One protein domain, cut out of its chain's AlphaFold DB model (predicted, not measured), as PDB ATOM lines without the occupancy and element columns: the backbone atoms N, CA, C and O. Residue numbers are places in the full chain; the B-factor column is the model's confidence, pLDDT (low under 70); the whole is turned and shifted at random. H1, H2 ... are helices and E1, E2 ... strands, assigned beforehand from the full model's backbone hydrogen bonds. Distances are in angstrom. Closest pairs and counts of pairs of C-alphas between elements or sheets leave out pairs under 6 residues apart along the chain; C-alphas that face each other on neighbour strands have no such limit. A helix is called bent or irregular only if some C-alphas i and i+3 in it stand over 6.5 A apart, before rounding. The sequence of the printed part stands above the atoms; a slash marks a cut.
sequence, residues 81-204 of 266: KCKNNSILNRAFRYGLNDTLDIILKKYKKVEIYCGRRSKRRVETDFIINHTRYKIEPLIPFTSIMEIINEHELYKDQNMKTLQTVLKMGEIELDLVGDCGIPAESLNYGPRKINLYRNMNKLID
ATOM      1  N   LYS A  81     -27.688  12.612  19.900       81.56
ATOM      2  CA  LYS A  81     -28.201  11.244  19.816       81.56
ATOM      3  C   LYS A  81     -29.728  11.210  19.893       81.56
ATOM      4  O   LYS A  81     -30.340  12.010  20.585       81.56
ATOM      5  N   CYS A  82     -30.361  10.248  19.218       74.06
ATOM      6  CA  CYS A  82     -31.822  10.045  19.230       74.06
ATOM      7  C   CYS A  82     -32.671  11.120  18.509       74.06
ATOM      8  O   CYS A  82     -33.870  11.223  18.782       74.06
ATOM      9  N   LYS A  83     -32.101  11.853  17.536       78.50
ATOM     10  CA  LYS A  83     -32.830  12.763  16.619       78.50
ATOM     11  C   LYS A  83     -33.784  13.700  17.385       78.50
ATOM     12  O   LYS A  83     -33.334  14.458  18.233       78.50
ATOM     13  N   ASN A  84     -35.100  13.607  17.170       74.44
ATOM     14  CA  ASN A  84     -36.136  14.458  17.787       74.44
ATOM     15  C   ASN A  84     -36.223  14.364  19.322       74.44
ATOM     16  O   ASN A  84     -36.919  15.167  19.950       74.44
ATOM     17  N   ASN A  85     -35.576  13.362  19.918       75.31
ATOM     18  CA  ASN A  85     -35.499  13.136  21.357       75.31
ATOM     19  C   ASN A  85     -34.088  13.365  21.918       75.31
ATOM     20  O   ASN A  85     -33.810  12.937  23.035       75.31
ATOM     21  N   SER A  86     -33.215  14.019  21.154       84.19
ATOM     22  CA  SER A  86     -31.888  14.412  21.612       84.19
ATOM     23  C   SER A  86     -31.953  15.412  22.763       84.19
ATOM     24  O   SER A  86     -32.961  16.104  22.942       84.19
ATOM     25  N   ILE A  87     -30.871  15.497  23.547       84.75
ATOM     26  CA  ILE A  87     -30.756  16.495  24.621       84.75
ATOM     27  C   ILE A  87     -30.939  17.892  24.036       84.75
ATOM     28  O   ILE A  87     -31.711  18.672  24.581       84.75
ATOM     29  N   LEU A  88     -30.295  18.168  22.897       90.44
ATOM     30  CA  LEU A  88     -30.409  19.440  22.190       90.44
ATOM     31  C   LEU A  88     -31.874  19.794  21.893       90.44
ATOM     32  O   LEU A  88     -32.367  20.838  22.315       90.44
ATOM     33  N   ASN A  89     -32.603  18.886  21.239       88.00
ATOM     34  CA  ASN A  89     -33.995  19.118  20.848       88.00
ATOM     35  C   ASN A  89     -34.932  19.253  22.048       88.00
ATOM     36  O   ASN A  89     -35.898  20.016  22.011       88.00
ATOM     37  N   ARG A  90     -34.662  18.516  23.126       84.81
ATOM     38  CA  ARG A  90     -35.430  18.617  24.370       84.81
ATOM     39  C   ARG A  90     -35.135  19.914  25.111       84.81
ATOM     40  O   ARG A  90     -36.069  20.520  25.626       84.81
ATOM     41  N   ALA A  91     -33.887  20.368  25.116       89.12
ATOM     42  CA  ALA A  91     -33.509  21.631  25.729       89.12
ATOM     43  C   ALA A  91     -34.235  22.808  25.056       89.12
ATOM     44  O   ALA A  91     -34.814  23.638  25.754       89.12
ATOM     45  N   PHE A  92     -34.344  22.797  23.722       90.38
ATOM     46  CA  PHE A  92     -35.195  23.741  22.987       90.38
ATOM     47  C   PHE A  92     -36.685  23.578  23.295       90.38
ATOM     48  O   PHE A  92     -37.342  24.548  23.665       90.38
ATOM     49  N   ARG A  93     -37.226  22.355  23.189       85.19
ATOM     50  CA  ARG A  93     -38.664  22.080  23.373       85.19
ATOM     51  C   ARG A  93     -39.182  22.474  24.757       85.19
ATOM     52  O   ARG A  93     -40.323  22.909  24.870       85.19
ATOM     53  N   TYR A  94     -38.378  22.261  25.795       83.19
ATOM     54  CA  TYR A  94     -38.768  22.489  27.187       83.19
ATOM     55  C   TYR A  94     -38.190  23.781  27.779       83.19
ATOM     56  O   TYR A  94     -38.406  24.038  28.960       83.19
ATOM     57  N   GLY A  95     -37.468  24.590  26.994       86.06
ATOM     58  CA  GLY A  95     -36.898  25.854  27.464       86.06
ATOM     59  C   GLY A  95     -35.861  25.690  28.582       86.06
ATOM     60  O   GLY A  95     -35.816  26.518  29.494       86.06
ATOM     61  N   LEU A  96     -35.040  24.634  28.521       87.50
ATOM     62  CA  LEU A  96     -33.939  24.386  29.464       87.50
ATOM     63  C   LEU A  96     -32.768  25.324  29.134       87.50
ATOM     64  O   LEU A  96     -31.824  24.953  28.436       87.50
ATOM     65  N   ASN A  97     -32.891  26.583  29.542       89.56
ATOM     66  CA  ASN A  97     -32.007  27.663  29.111       89.56
ATOM     67  C   ASN A  97     -30.579  27.543  29.657       89.56
ATOM     68  O   ASN A  97     -29.642  27.870  28.934       89.56
ATOM     69  N   ASP A  98     -30.402  27.042  30.878       89.00
ATOM     70  CA  ASP A  98     -29.076  26.858  31.477       89.00
ATOM     71  C   ASP A  98     -28.380  25.655  30.825       89.00
ATOM     72  O   ASP A  98     -27.189  25.688  30.514       89.00
ATOM     73  N   THR A  99     -29.155  24.610  30.514       89.50
ATOM     74  CA  THR A  99     -28.690  23.493  29.680       89.50
ATOM     75  C   THR A  99     -28.269  23.979  28.291       89.50
ATOM     76  O   THR A  99     -27.205  23.594  27.808       89.50
ATOM     77  N   LEU A 100     -29.082  24.819  27.638       92.75
ATOM     78  CA  LEU A 100     -28.766  25.378  26.322       92.75
ATOM     79  C   LEU A 100     -27.507  26.243  26.359       92.75
ATOM     80  O   LEU A 100     -26.661  26.072  25.489       92.75
ATOM     81  N   ASP A 101     -27.340  27.113  27.357       92.31
ATOM     82  CA  ASP A 101     -26.131  27.934  27.512       92.31
ATOM     83  C   ASP A 101     -24.862  27.066  27.573       92.31
ATOM     84  O   ASP A 101     -23.873  27.346  26.890       92.31
ATOM     85  N   ILE A 102     -24.912  25.950  28.306       91.69
ATOM     86  CA  ILE A 102     -23.804  24.990  28.369       91.69
ATOM     87  C   ILE A 102     -23.591  24.300  27.023       91.69
ATOM     88  O   ILE A 102     -22.454  24.220  26.559       91.69
ATOM     89  N   ILE A 103     -24.656  23.814  26.379       93.06
ATOM     90  CA  ILE A 103     -24.579  23.144  25.073       93.06
ATOM     91  C   ILE A 103     -23.969  24.063  24.011       93.06
ATOM     92  O   ILE A 103     -23.095  23.623  23.266       93.06
ATOM     93  N   LEU A 104     -24.396  25.325  23.954       94.25
ATOM     94  CA  LEU A 104     -23.912  26.306  22.980       94.25
ATOM     95  C   LEU A 104     -22.419  26.622  23.165       94.25
ATOM     96  O   LEU A 104     -21.748  27.007  22.217       94.25
ATOM     97  N   LYS A 105     -21.860  26.415  24.361       93.56
ATOM     98  CA  LYS A 105     -20.418  26.574  24.625       93.56
ATOM     99  C   LYS A 105     -19.605  25.310  24.329       93.56
ATOM    100  O   LYS A 105     -18.375  25.367  24.311       93.56
ATOM    101  N   LYS A 106     -20.249  24.158  24.101       92.69
ATOM    102  CA  LYS A 106     -19.545  22.915  23.762       92.69
ATOM    103  C   LYS A 106     -19.070  22.936  22.312       92.69
ATOM    104  O   LYS A 106     -19.765  23.360  21.387       92.69
ATOM    105  N   TYR A 107     -17.880  22.387  22.121       93.44
ATOM    106  CA  TYR A 107     -17.191  22.353  20.843       93.44
ATOM    107  C   TYR A 107     -16.623  20.958  20.568       93.44
ATOM    108  O   TYR A 107     -16.534  20.106  21.456       93.44
ATOM    109  N   LYS A 108     -16.206  20.735  19.324       92.62
ATOM    110  CA  LYS A 108     -15.475  19.547  18.873       92.62
ATOM    111  C   LYS A 108     -14.200  19.955  18.136       92.62
ATOM    112  O   LYS A 108     -14.148  21.006  17.499       92.62
ATOM    113  N   LYS A 109     -13.178  19.100  18.220       91.81
ATOM    114  CA  LYS A 109     -11.926  19.217  17.460       91.81
ATOM    115  C   LYS A 109     -12.096  18.435  16.158       91.81
ATOM    116  O   LYS A 109     -12.312  17.228  16.199       91.81
ATOM    117  N   VAL A 110     -12.028  19.119  15.023       91.38
ATOM    118  CA  VAL A 110     -12.207  18.533  13.690       91.38
ATOM    119  C   VAL A 110     -10.879  18.575  12.953       91.38
ATOM    120  O   VAL A 110     -10.272  19.635  12.819       91.38
ATOM    121  N   GLU A 111     -10.413  17.418  12.494       90.88
ATOM    122  CA  GLU A 111      -9.218  17.319  11.660       90.88
ATOM    123  C   GLU A 111      -9.483  17.890  10.261       90.88
ATOM    124  O   GLU A 111     -10.489  17.581   9.618       90.88
ATOM    125  N   ILE A 112      -8.561  18.721   9.776       86.88
ATOM    126  CA  ILE A 112      -8.637  19.351   8.462       86.88
ATOM    127  C   ILE A 112      -7.738  18.601   7.482       86.88
ATOM    128  O   ILE A 112      -6.509  18.684   7.540       86.88
ATOM    129  N   TYR A 113      -8.352  17.960   6.490       77.94
ATOM    130  CA  TYR A 113      -7.631  17.331   5.389       77.94
ATOM    131  C   TYR A 113      -7.299  18.353   4.295       77.94
ATOM    132  O   TYR A 113      -8.146  18.747   3.492       77.94
ATOM    133  N   CYS A 114      -6.035  18.771   4.216       62.41
ATOM    134  CA  CYS A 114      -5.556  19.600   3.111       62.41
ATOM    135  C   CYS A 114      -5.138  18.724   1.921       62.41
ATOM    136  O   CYS A 114      -3.997  18.275   1.831       62.41
ATOM    137  N   GLY A 115      -6.043  18.502   0.966       58.47
ATOM    138  CA  GLY A 115      -5.675  17.875  -0.307       58.47
ATOM    139  C   GLY A 115      -4.670  18.737  -1.089       58.47
ATOM    140  O   GLY A 115      -4.847  19.955  -1.184       58.47
ATOM    141  N   ARG A 116      -3.657  18.109  -1.714       52.47
ATOM    142  CA  ARG A 116      -2.557  18.762  -2.475       52.47
ATOM    143  C   ARG A 116      -3.007  19.705  -3.613       52.47
ATOM    144  O   ARG A 116      -2.184  20.441  -4.142       52.47
ATOM    145  N   ARG A 117      -4.288  19.689  -4.007       53.31
ATOM    146  CA  ARG A 117      -4.876  20.540  -5.066       53.31
ATOM    147  C   ARG A 117      -5.896  21.571  -4.562       53.31
ATOM    148  O   ARG A 117      -6.472  22.295  -5.373       53.31
ATOM    149  N   SER A 118      -6.151  21.650  -3.256       53.84
ATOM    150  CA  SER A 118      -7.126  22.609  -2.726       53.84
ATOM    151  C   SER A 118      -6.541  24.029  -2.733       53.84
ATOM    152  O   SER A 118      -5.651  24.364  -1.963       53.84
ATOM    153  N   LYS A 119      -7.032  24.881  -3.645       51.84
ATOM    154  CA  LYS A 119      -6.685  26.316  -3.691       51.84
ATOM    155  C   LYS A 119      -7.322  27.121  -2.550       51.84
ATOM    156  O   LYS A 119      -6.937  28.263  -2.321       51.84
ATOM    157  N   ARG A 120      -8.306  26.553  -1.843       56.59
ATOM    158  CA  ARG A 120      -8.923  27.194  -0.678       56.59
ATOM    159  C   ARG A 120      -8.004  27.023   0.525       56.59
ATOM    160  O   ARG A 120      -7.803  25.904   0.986       56.59
ATOM    161  N   ARG A 121      -7.471  28.134   1.040       61.53
ATOM    162  CA  ARG A 121      -6.878  28.171   2.380       61.53
ATOM    163  C   ARG A 121      -7.981  27.799   3.369       61.53
ATOM    164  O   ARG A 121      -8.913  28.574   3.556       61.53
ATOM    165  N   VAL A 122      -7.917  26.595   3.927       67.81
ATOM    166  CA  VAL A 122      -8.808  26.204   5.018       67.81
ATOM    167  C   VAL A 122      -8.229  26.788   6.298       67.81
ATOM    168  O   VAL A 122      -7.074  26.524   6.637       67.81
ATOM    169  N   GLU A 123      -9.012  27.633   6.960       77.94
ATOM    170  CA  GLU A 123      -8.630  28.258   8.223       77.94
ATOM    171  C   GLU A 123      -8.352  27.177   9.277       77.94
ATOM    172  O   GLU A 123      -9.155  26.259   9.456       77.94
ATOM    173  N   THR A 124      -7.182  27.255   9.909       86.88
ATOM    174  CA  THR A 124      -6.692  26.295  10.906       86.88
ATOM    175  C   THR A 124      -6.563  27.011  12.236       86.88
ATOM    176  O   THR A 124      -5.938  28.068  12.284       86.88
ATOM    177  N   ASP A 125      -7.095  26.418  13.303       88.81
ATOM    178  CA  ASP A 125      -7.030  27.016  14.638       88.81
ATOM    179  C   ASP A 125      -5.760  26.588  15.382       88.81
ATOM    180  O   ASP A 125      -5.141  27.390  16.076       88.81
ATOM    181  N   PHE A 126      -5.342  25.327  15.229       89.38
ATOM    182  CA  PHE A 126      -4.144  24.788  15.876       89.38
ATOM    183  C   PHE A 126      -3.570  23.583  15.117       89.38
ATOM    184  O   PHE A 126      -4.227  22.995  14.248       89.38
ATOM    185  N   ILE A 127      -2.323  23.224  15.433       87.81
ATOM    186  CA  ILE A 127      -1.593  22.120  14.800       87.81
ATOM    187  C   ILE A 127      -1.012  21.208  15.876       87.81
ATOM    188  O   ILE A 127      -0.278  21.665  16.744       87.81
ATOM    189  N   ILE A 128      -1.293  19.908  15.783       86.06
ATOM    190  CA  ILE A 128      -0.689  18.872  16.634       86.06
ATOM    191  C   ILE A 128      -0.086  17.820  15.712       86.06
ATOM    192  O   ILE A 128      -0.769  17.327  14.821       86.06
ATOM    193  N   ASN A 129       1.187  17.470  15.911       85.50
ATOM    194  CA  ASN A 129       1.881  16.432  15.136       85.50
ATOM    195  C   ASN A 129       1.770  16.612  13.607       85.50
ATOM    196  O   ASN A 129       1.608  15.639  12.877       85.50
ATOM    197  N   HIS A 130       1.872  17.854  13.117       83.19
ATOM    198  CA  HIS A 130       1.687  18.241  11.703       83.19
ATOM    199  C   HIS A 130       0.256  18.085  11.157       83.19
ATOM    200  O   HIS A 130       0.001  18.439  10.003       83.19
ATOM    201  N   THR A 131      -0.690  17.639  11.982       86.69
ATOM    202  CA  THR A 131      -2.113  17.589  11.661       86.69
ATOM    203  C   THR A 131      -2.779  18.907  12.027       86.69
ATOM    204  O   THR A 131      -2.570  19.457  13.108       86.69
ATOM    205  N   ARG A 132      -3.579  19.439  11.100       88.31
ATOM    206  CA  ARG A 132      -4.303  20.703  11.261       88.31
ATOM    207  C   ARG A 132      -5.688  20.440  11.820       88.31
ATOM    208  O   ARG A 132      -6.369  19.530  11.354       88.31
ATOM    209  N   TYR A 133      -6.121  21.277  12.752       90.50
ATOM    210  CA  TYR A 133      -7.426  21.144  13.383       90.50
ATOM    211  C   TYR A 133      -8.209  22.452  13.375       90.50
ATOM    212  O   TYR A 133      -7.644  23.550  13.366       90.50
ATOM    213  N   LYS A 134      -9.533  22.304  13.420       91.06
ATOM    214  CA  LYS A 134     -10.506  23.370  13.629       91.06
ATOM    215  C   LYS A 134     -11.373  23.056  14.841       91.06
ATOM    216  O   LYS A 134     -11.772  21.912  15.051       91.06
ATOM    217  N   ILE A 135     -11.679  24.078  15.620       92.19
ATOM    218  CA  ILE A 135     -12.710  24.073  16.645       92.19
ATOM    219  C   ILE A 135     -14.027  24.487  15.998       92.19
ATOM    220  O   ILE A 135     -14.156  25.585  15.446       92.19
ATOM    221  N   GLU A 136     -15.004  23.592  16.088       92.81
ATOM    222  CA  GLU A 136     -16.362  23.793  15.594       92.81
ATOM    223  C   GLU A 136     -17.378  23.616  16.726       92.81
ATOM    224  O   GLU A 136     -17.123  22.836  17.652       92.81
ATOM    225  N   PRO A 137     -18.538  24.293  16.666       94.25
ATOM    226  CA  PRO A 137     -19.614  24.058  17.620       94.25
ATOM    227  C   PRO A 137     -20.100  22.606  17.553       94.25
ATOM    228  O   PRO A 137     -20.045  21.945  16.511       94.25
ATOM    229  N   LEU A 138     -20.580  22.096  18.690       92.50
ATOM    230  CA  LEU A 138     -21.126  20.739  18.768       92.50
ATOM    231  C   LEU A 138     -22.537  20.633  18.156       92.50
ATOM    232  O   LEU A 138     -22.963  19.541  17.773       92.50
ATOM    233  N   ILE A 139     -23.256  21.756  18.055       92.00
ATOM    234  CA  ILE A 139     -24.581  21.805  17.426       92.00
ATOM    235  C   ILE A 139     -24.470  21.663  15.894       92.00
ATOM    236  O   ILE A 139     -23.501  22.148  15.310       92.00
ATOM    237  N   PRO A 140     -25.446  21.022  15.225       89.44
ATOM    238  CA  PRO A 140     -25.371  20.730  13.790       89.44
ATOM    239  C   PRO A 140     -25.807  21.891  12.882       89.44
ATOM    240  O   PRO A 140     -25.722  21.771  11.663       89.44
ATOM    241  N   PHE A 141     -26.286  22.994  13.458       89.31
ATOM    242  CA  PHE A 141     -26.866  24.111  12.720       89.31
ATOM    243  C   PHE A 141     -25.815  24.979  12.035       89.31
ATOM    244  O   PHE A 141     -24.741  25.238  12.582       89.31
ATOM    245  N   THR A 142     -26.163  25.493  10.856       90.75
ATOM    246  CA  THR A 142     -25.273  26.362  10.066       90.75
ATOM    247  C   THR A 142     -25.726  27.818  10.039       90.75
ATOM    248  O   THR A 142     -24.951  28.700   9.656       90.75
ATOM    249  N   SER A 143     -26.954  28.091  10.486       94.81
ATOM    250  CA  SER A 143     -27.551  29.424  10.522       94.81
ATOM    251  C   SER A 143     -28.346  29.654  11.807       94.81
ATOM    252  O   SER A 143     -29.029  28.754  12.292       94.81
ATOM    253  N   ILE A 144     -28.315  30.881  12.331       94.88
ATOM    254  CA  ILE A 144     -29.179  31.291  13.450       94.88
ATOM    255  C   ILE A 144     -30.656  31.207  13.041       94.88
ATOM    256  O   ILE A 144     -31.497  30.754  13.817       94.88
ATOM    257  N   MET A 145     -30.966  31.585  11.800       95.56
ATOM    258  CA  MET A 145     -32.329  31.555  11.267       95.56
ATOM    259  C   MET A 145     -32.901  30.130  11.199       95.56
ATOM    260  O   MET A 145     -34.098  29.932  11.401       95.56
ATOM    261  N   GLU A 146     -32.047  29.130  10.954       95.31
ATOM    262  CA  GLU A 146     -32.419  27.707  10.961       95.31
ATOM    263  C   GLU A 146     -32.906  27.286  12.355       95.31
ATOM    264  O   GLU A 146     -34.011  26.765  12.488       95.31
ATOM    265  N   ILE A 147     -32.150  27.640  13.403       95.56
ATOM    266  CA  ILE A 147     -32.499  27.367  14.807       95.56
ATOM    267  C   ILE A 147     -33.824  28.040  15.185       95.56
ATOM    268  O   ILE A 147     -34.701  27.408  15.779       95.56
ATOM    269  N   ILE A 148     -33.977  29.328  14.851       96.31
ATOM    270  CA  ILE A 148     -35.177  30.105  15.192       96.31
ATOM    271  C   ILE A 148     -36.425  29.480  14.562       96.31
ATOM    272  O   ILE A 148     -37.453  29.358  15.233       96.31
ATOM    273  N   ASN A 149     -36.345  29.083  13.292       95.38
ATOM    274  CA  ASN A 149     -37.473  28.499  12.576       95.38
ATOM    275  C   ASN A 149     -37.776  27.066  13.029       95.38
ATOM    276  O   ASN A 149     -38.943  26.768  13.288       95.38
ATOM    277  N   GLU A 150     -36.765  26.201  13.159       94.06
ATOM    278  CA  GLU A 150     -36.953  24.794  13.545       94.06
ATOM    279  C   GLU A 150     -37.593  24.656  14.931       94.06
ATOM    280  O   GLU A 150     -38.449  23.797  15.147       94.06
ATOM    281  N   HIS A 151     -37.228  25.536  15.865       94.00
ATOM    282  CA  HIS A 151     -37.738  25.509  17.237       94.00
ATOM    283  C   HIS A 151     -38.815  26.562  17.524       94.00
ATOM    284  O   HIS A 151     -39.204  26.742  18.677       94.00
ATOM    285  N   GLU A 152     -39.317  27.241  16.487       95.38
ATOM    286  CA  GLU A 152     -40.332  28.298  16.582       95.38
ATOM    287  C   GLU A 152     -40.033  29.314  17.703       95.38
ATOM    288  O   GLU A 152     -40.885  29.631  18.541       95.38
ATOM    289  N   LEU A 153     -38.798  29.821  17.749       96.12
ATOM    290  CA  LEU A 153     -38.339  30.714  18.821       96.12
ATOM    291  C   LEU A 153     -38.980  32.111  18.771       96.12
ATOM    292  O   LEU A 153     -38.833  32.878  19.716       96.12
ATOM    293  N   TYR A 154     -39.728  32.417  17.709       95.00
ATOM    294  CA  TYR A 154     -40.545  33.628  17.582       95.00
ATOM    295  C   TYR A 154     -41.856  33.580  18.392       95.00
ATOM    296  O   TYR A 154     -42.609  34.551  18.403       95.00
ATOM    297  N   LYS A 155     -42.173  32.451  19.045       94.56
ATOM    298  CA  LYS A 155     -43.307  32.360  19.977       94.56
ATOM    299  C   LYS A 155     -42.966  33.020  21.311       94.56
ATOM    300  O   LYS A 155     -41.885  32.799  21.849       94.56
ATOM    301  N   ASP A 156     -43.925  33.721  21.904       93.12
ATOM    302  CA  ASP A 156     -43.759  34.491  23.144       93.12
ATOM    303  C   ASP A 156     -43.219  33.639  24.301       93.12
ATOM    304  O   ASP A 156     -42.313  34.043  25.029       93.12
ATOM    305  N   GLN A 157     -43.719  32.410  24.432       90.75
ATOM    306  CA  GLN A 157     -43.267  31.441  25.438       90.75
ATOM    307  C   GLN A 157     -41.785  31.039  25.304       90.75
ATOM    308  O   GLN A 157     -41.192  30.557  26.265       90.75
ATOM    309  N   ASN A 158     -41.180  31.253  24.133       94.25
ATOM    310  CA  ASN A 158     -39.802  30.888  23.815       94.25
ATOM    311  C   ASN A 158     -38.842  32.090  23.864       94.25
ATOM    312  O   ASN A 158     -37.666  31.930  23.543       94.25
ATOM    313  N   MET A 159     -39.287  33.275  24.300       92.75
ATOM    314  CA  MET A 159     -38.462  34.493  24.298       92.75
ATOM    315  C   MET A 159     -37.153  34.355  25.083       92.75
ATOM    316  O   MET A 159     -36.109  34.814  24.624       92.75
ATOM    317  N   LYS A 160     -37.174  33.680  26.241       92.38
ATOM    318  CA  LYS A 160     -35.948  33.417  27.015       92.38
ATOM    319  C   LYS A 160     -34.975  32.530  26.225       92.38
ATOM    320  O   LYS A 160     -33.784  32.817  26.171       92.38
ATOM    321  N   THR A 161     -35.501  31.509  25.550       94.62
ATOM    322  CA  THR A 161     -34.734  30.610  24.676       94.62
ATOM    323  C   THR A 161     -34.130  31.358  23.494       94.62
ATOM    324  O   THR A 161     -32.944  31.191  23.213       94.62
ATOM    325  N   LEU A 162     -34.900  32.233  22.841       95.25
ATOM    326  CA  LEU A 162     -34.408  33.103  21.775       95.25
ATOM    327  C   LEU A 162     -33.233  33.961  22.255       95.25
ATOM    328  O   LEU A 162     -32.196  33.990  21.603       95.25
ATOM    329  N   GLN A 163     -33.358  34.616  23.410       93.12
ATOM    330  CA  GLN A 163     -32.284  35.440  23.972       93.12
ATOM    331  C   GLN A 163     -31.013  34.628  24.256       93.12
ATOM    332  O   GLN A 163     -29.915  35.103  23.978       93.12
ATOM    333  N   THR A 164     -31.147  33.402  24.768       94.06
ATOM    334  CA  THR A 164     -30.014  32.480  24.963       94.06
ATOM    335  C   THR A 164     -29.330  32.150  23.633       94.06
ATOM    336  O   THR A 164     -28.108  32.197  23.536       94.06
ATOM    337  N   VAL A 165     -30.113  31.884  22.584       94.94
ATOM    338  CA  VAL A 165     -29.617  31.598  21.228       94.94
ATOM    339  C   VAL A 165     -28.901  32.809  20.628       94.94
ATOM    340  O   VAL A 165     -27.798  32.660  20.112       94.94
ATOM    341  N   LEU A 166     -29.458  34.017  20.733       92.50
ATOM    342  CA  LEU A 166     -28.845  35.227  20.166       92.50
ATOM    343  C   LEU A 166     -27.453  35.523  20.753       92.50
ATOM    344  O   LEU A 166     -26.571  35.994  20.033       92.50
ATOM    345  N   LYS A 167     -27.206  35.147  22.015       92.06
ATOM    346  CA  LYS A 167     -25.890  35.275  22.670       92.06
ATOM    347  C   LYS A 167     -24.812  34.360  22.092       92.06
ATOM    348  O   LYS A 167     -23.632  34.581  22.357       92.06
ATOM    349  N   MET A 168     -25.159  33.371  21.262       91.38
ATOM    350  CA  MET A 168     -24.158  32.493  20.642       91.38
ATOM    351  C   MET A 168     -23.115  33.281  19.839       91.38
ATOM    352  O   MET A 168     -21.959  32.875  19.724       91.38
ATOM    353  N   GLY A 169     -23.520  34.432  19.289       86.50
ATOM    354  CA  GLY A 169     -22.657  35.298  18.502       86.50
ATOM    355  C   GLY A 169     -21.466  35.851  19.282       86.50
ATOM    356  O   GLY A 169     -20.472  36.196  18.645       86.50
ATOM    357  N   GLU A 170     -21.553  35.871  20.611       91.88
ATOM    358  CA  GLU A 170     -20.587  36.435  21.559       91.88
ATOM    359  C   GLU A 170     -19.715  35.358  22.224       91.88
ATOM    360  O   GLU A 170     -18.803  35.685  22.980       91.88
ATOM    361  N   ILE A 171     -19.966  34.070  21.948       94.88
ATOM    362  CA  ILE A 171     -19.233  32.966  22.577       94.88
ATOM    363  C   ILE A 171     -17.801  32.914  22.030       94.88
ATOM    364  O   ILE A 171     -17.541  32.470  20.905       94.88
ATOM    365  N   GLU A 172     -16.874  33.364  22.868       96.00
ATOM    366  CA  GLU A 172     -15.429  33.308  22.678       96.00
ATOM    367  C   GLU A 172     -14.837  32.168  23.517       96.00
ATOM    368  O   GLU A 172     -15.214  31.990  24.674       96.00
ATOM    369  N   LEU A 173     -13.917  31.400  22.934       94.56
ATOM    370  CA  LEU A 173     -13.178  30.334  23.613       94.56
ATOM    371  C   LEU A 173     -11.690  30.673  23.658       94.56
ATOM    372  O   LEU A 173     -11.112  31.024  22.626       94.56
ATOM    373  N   ASP A 174     -11.058  30.510  24.820       94.38
ATOM    374  CA  ASP A 174      -9.602  30.439  24.957       94.38
ATOM    375  C   ASP A 174      -9.132  29.027  24.580       94.38
ATOM    376  O   ASP A 174      -9.435  28.040  25.252       94.38
ATOM    377  N   LEU A 175      -8.355  28.922  23.505       92.88
ATOM    378  CA  LEU A 175      -7.862  27.640  23.008       92.88
ATOM    379  C   LEU A 175      -6.983  26.909  24.038       92.88
ATOM    380  O   LEU A 175      -7.002  25.680  24.100       92.88
ATOM    381  N   VAL A 176      -6.243  27.637  24.876       92.25
ATOM    382  CA  VAL A 176      -5.427  27.033  25.939       92.25
ATOM    383  C   VAL A 176      -6.287  26.745  27.163       92.25
ATOM    384  O   VAL A 176      -6.312  25.614  27.642       92.25
ATOM    385  N   GLY A 177      -6.990  27.767  27.658       91.56
ATOM    386  CA  GLY A 177      -7.736  27.704  28.918       91.56
ATOM    387  C   GLY A 177      -8.968  26.804  28.854       91.56
ATOM    388  O   GLY A 177      -9.121  25.909  29.682       91.56
ATOM    389  N   ASP A 178      -9.810  27.005  27.843       90.75
ATOM    390  CA  ASP A 178     -11.084  26.299  27.699       90.75
ATOM    391  C   ASP A 178     -10.932  25.026  26.861       90.75
ATOM    392  O   ASP A 178     -11.630  24.030  27.085       90.75
ATOM    393  N   CYS A 179     -10.025  25.043  25.873       90.31
ATOM    394  CA  CYS A 179      -9.852  23.916  24.954       90.31
ATOM    395  C   CYS A 179      -8.720  22.937  25.293       90.31
ATOM    396  O   CYS A 179      -8.613  21.874  24.654       90.31
ATOM    397  N   GLY A 180      -7.889  23.270  26.286       90.31
ATOM    398  CA  GLY A 180      -6.750  22.455  26.711       90.31
ATOM    399  C   GLY A 180      -5.736  22.214  25.591       90.31
ATOM    400  O   GLY A 180      -5.120  21.151  25.537       90.31
ATOM    401  N   ILE A 181      -5.628  23.136  24.630       90.62
ATOM    402  CA  ILE A 181      -4.656  23.043  23.539       90.62
ATOM    403  C   ILE A 181      -3.312  23.560  24.068       90.62
ATOM    404  O   ILE A 181      -3.267  24.670  24.601       90.62
ATOM    405  N   PRO A 182      -2.213  22.797  23.928       90.31
ATOM    406  CA  PRO A 182      -0.894  23.271  24.332       90.31
ATOM    407  C   PRO A 182      -0.544  24.582  23.626       90.31
ATOM    408  O   PRO A 182      -0.786  24.724  22.427       90.31
ATOM    409  N   ALA A 183       0.049  25.534  24.347       89.38
ATOM    410  CA  ALA A 183       0.367  26.848  23.789       89.38
ATOM    411  C   ALA A 183       1.304  26.745  22.570       89.38
ATOM    412  O   ALA A 183       1.087  27.440  21.581       89.38
ATOM    413  N   GLU A 184       2.269  25.815  22.583       88.25
ATOM    414  CA  GLU A 184       3.131  25.525  21.425       88.25
ATOM    415  C   GLU A 184       2.389  24.998  20.184       88.25
ATOM    416  O   GLU A 184       2.917  25.069  19.077       88.25
ATOM    417  N   SER A 185       1.165  24.483  20.338       88.12
ATOM    418  CA  SER A 185       0.330  24.001  19.225       88.12
ATOM    419  C   SER A 185      -0.453  25.127  18.534       88.12
ATOM    420  O   SER A 185      -1.045  24.912  17.470       88.12
ATOM    421  N   LEU A 186      -0.474  26.333  19.115       85.94
ATOM    422  CA  LEU A 186      -1.096  27.517  18.526       85.94
ATOM    423  C   LEU A 186      -0.133  28.143  17.517       85.94
ATOM    424  O   LEU A 186       0.824  28.831  17.860       85.94
ATOM    425  N   ASN A 187      -0.369  27.884  16.238       64.94
ATOM    426  CA  ASN A 187       0.552  28.276  15.179       64.94
ATOM    427  C   ASN A 187       0.391  29.766  14.814       64.94
ATOM    428  O   ASN A 187      -0.372  30.071  13.902       64.94
ATOM    429  N   TYR A 188       1.038  30.689  15.544       64.62
ATOM    430  CA  TYR A 188       0.957  32.165  15.382       64.62
ATOM    431  C   TYR A 188      -0.471  32.759  15.313       64.62
ATOM    432  O   TYR A 188      -0.649  33.934  14.995       64.62
ATOM    433  N   GLY A 189      -1.494  31.945  15.575       66.94
ATOM    434  CA  GLY A 189      -2.902  32.289  15.471       66.94
ATOM    435  C   GLY A 189      -3.434  32.929  16.749       66.94
ATOM    436  O   GLY A 189      -2.738  32.985  17.769       66.94
ATOM    437  N   PRO A 190      -4.680  33.420  16.718       80.06
ATOM    438  CA  PRO A 190      -5.280  34.033  17.887       80.06
ATOM    439  C   PRO A 190      -5.510  32.972  18.970       80.06
ATOM    440  O   PRO A 190      -6.100  31.923  18.726       80.06
ATOM    441  N   ARG A 191      -5.068  33.266  20.198       89.81
ATOM    442  CA  ARG A 191      -5.325  32.425  21.382       89.81
ATOM    443  C   ARG A 191      -6.818  32.243  21.650       89.81
ATOM    444  O   ARG A 191      -7.223  31.240  22.230       89.81
ATOM    445  N   LYS A 192      -7.616  33.228  21.252       93.50
ATOM    446  CA  LYS A 192      -9.057  33.235  21.433       93.50
ATOM    447  C   LYS A 192      -9.773  33.215  20.098       93.50
ATOM    448  O   LYS A 192      -9.359  33.899  19.165       93.50
ATOM    449  N   ILE A 193     -10.860  32.463  20.021       92.81
ATOM    450  CA  ILE A 193     -11.671  32.353  18.809       92.81
ATOM    451  C   ILE A 193     -13.149  32.521  19.133       92.81
ATOM    452  O   ILE A 193     -13.624  32.082  20.175       92.81
ATOM    453  N   ASN A 194     -13.906  33.089  18.197       94.44
ATOM    454  CA  ASN A 194     -15.362  33.021  18.254       94.44
ATOM    455  C   ASN A 194     -15.814  31.631  17.775       94.44
ATOM    456  O   ASN A 194     -15.484  31.212  16.653       94.44
ATOM    457  N   LEU A 195     -16.553  30.907  18.620       94.94
ATOM    458  CA  LEU A 195     -16.983  29.533  18.339       94.94
ATOM    459  C   LEU A 195     -17.871  29.473  17.086       94.94
ATOM    460  O   LEU A 195     -17.708  28.597  16.238       94.94
ATOM    461  N   TYR A 196     -18.737  30.471  16.914       94.25
ATOM    462  CA  TYR A 196     -19.717  30.557  15.833       94.25
ATOM    463  C   TYR A 196     -19.273  31.456  14.670       94.25
ATOM    464  O   TYR A 196     -20.106  31.946  13.909       94.25
ATOM    465  N   ARG A 197     -17.961  31.674  14.480       90.88
ATOM    466  CA  ARG A 197     -17.421  32.545  13.411       90.88
ATOM    467  C   ARG A 197     -17.796  32.125  11.984       90.88
ATOM    468  O   ARG A 197     -17.799  32.961  11.093       90.88
ATOM    469  N   ASN A 198     -18.111  30.846  11.776       88.44
ATOM    470  CA  ASN A 198     -18.496  30.299  10.469       88.44
ATOM    471  C   ASN A 198     -20.015  30.132  10.297       88.44
ATOM    472  O   ASN A 198     -20.454  29.645   9.260       88.44
ATOM    473  N   MET A 199     -20.811  30.481  11.310       92.00
ATOM    474  CA  MET A 199     -22.265  30.382  11.240       92.00
ATOM    475  C   MET A 199     -22.842  31.599  10.517       92.00
ATOM    476  O   MET A 199     -22.391  32.724  10.740       92.00
ATOM    477  N   ASN A 200     -23.874  31.400   9.698       93.38
ATOM    478  CA  ASN A 200     -24.647  32.518   9.171       93.38
ATOM    479  C   ASN A 200     -25.466  33.160  10.304       93.38
ATOM    480  O   ASN A 200     -26.411  32.559  10.816       93.38
ATOM    481  N   LYS A 201     -25.088  34.380  10.695       90.69
ATOM    482  CA  LYS A 201     -25.743  35.145  11.767       90.69
ATOM    483  C   LYS A 201     -26.845  36.089  11.263       90.69
ATOM    484  O   LYS A 201     -27.421  36.804  12.074       90.69
ATOM    485  N   LEU A 202     -27.131  36.111   9.957       92.31
ATOM    486  CA  LEU A 202     -28.208  36.923   9.388       92.31
ATOM    487  C   LEU A 202     -29.571  36.420   9.893       92.31
ATOM    488  O   LEU A 202     -29.877  35.232   9.775       92.31
ATOM    489  N   ILE A 203     -30.382  37.337  10.416       92.38
ATOM    490  CA  ILE A 203     -31.759  37.082  10.846       92.38
ATOM    491  C   ILE A 203     -32.681  37.931   9.974       92.38
ATOM    492  O   ILE A 203     -32.495  39.142   9.879       92.38
ATOM    493  N   ASP A 204     -33.667  37.297   9.342       93.19
ATOM    494  CA  ASP A 204     -34.731  38.004   8.628       93.19
ATOM    495  C   ASP A 204     -35.868  38.319   9.610       93.19
ATOM    496  O   ASP A 204     -36.782  37.521   9.834       93.19
TER     497      ASP A 204
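AT A GLANCE: This is residues 81 to 204 of the 266 residues of an uncharacterized protein of Furculomyces boomerangus (UniProt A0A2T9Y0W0). A cluster of four helices makes one end; at the other, a twisted three-stranded sheet and a separate strand hairpin, E4 and E5, lie side by side, and residues 115 to 121 stick out. H4 is the longest helix, with H2 and H3 packed on it and H1 folded onto H2. The 124 printed residues hold, in order, H1 H2 E1 E2 E3 H3 H4 E4 E5; the larger sheet runs E1 - E3 - E2, both sheets antiparallel. The class is mixed, with under half of the residues in named elements; the whole is only just compact, close to loose, with radius of gyration of the C-alphas 16.4 A and spans of 48 by 32 by 28 A.

HOW THE PARTS SIT: Start at H1, residues 87 to 94, a hairpin with H2, residues 97 to 105: C-alphas 91 and 100 are closest, 6.1 A, at a shallow tilt of 32 degrees, only just short of steep. E1, residues 107 to 112, neighbours E3, residues 131 to 137, N 110 to O 134 being 2.8 A; E2, residues 126 to 128, neighbours E3, N 131 to O 128 being 2.9 A. H3, residues 144 to 150, and residues 162 to 166 of H4, residues 156 to 170, only just touch, with 3 pairs of C-alphas within 8 A, closest 148 and 162, 7.3 A. H2 touches H4, C-alphas 97 and 161 closest, 6.0 A, at a shallow tilt of 24 degrees, the same way. E4, residues 172 to 174, and E5, residues 192 to 194, form a hairpin, N 173 to O 193 being 2.9 A. In H1, H2 and H3 every O i to N i+4 pair is within hydrogen-bond range; in H4, 6 of 11.

IN THESE COORDINATES: Find C-alpha 87 at (-30.756, 16.495, 24.621), where H1 begins. E1 spans 15.3 A and E3 19.6 A. H4 spans 23.3 A and is irregular: C-alphas 157 and 160 are 7.7 A apart. E5 ends at C-alpha 194, (-15.362, 33.021, 18.254).

THE WHOLE: The C-alphas farthest apart, of Arg 116 and Asp 156, are 51.0 A apart. The printed part has no cut; the links E1 to E2 and E4 to E5 are long. Look for pLDDT under 70 at residues 114 to 122 and 187 to 189.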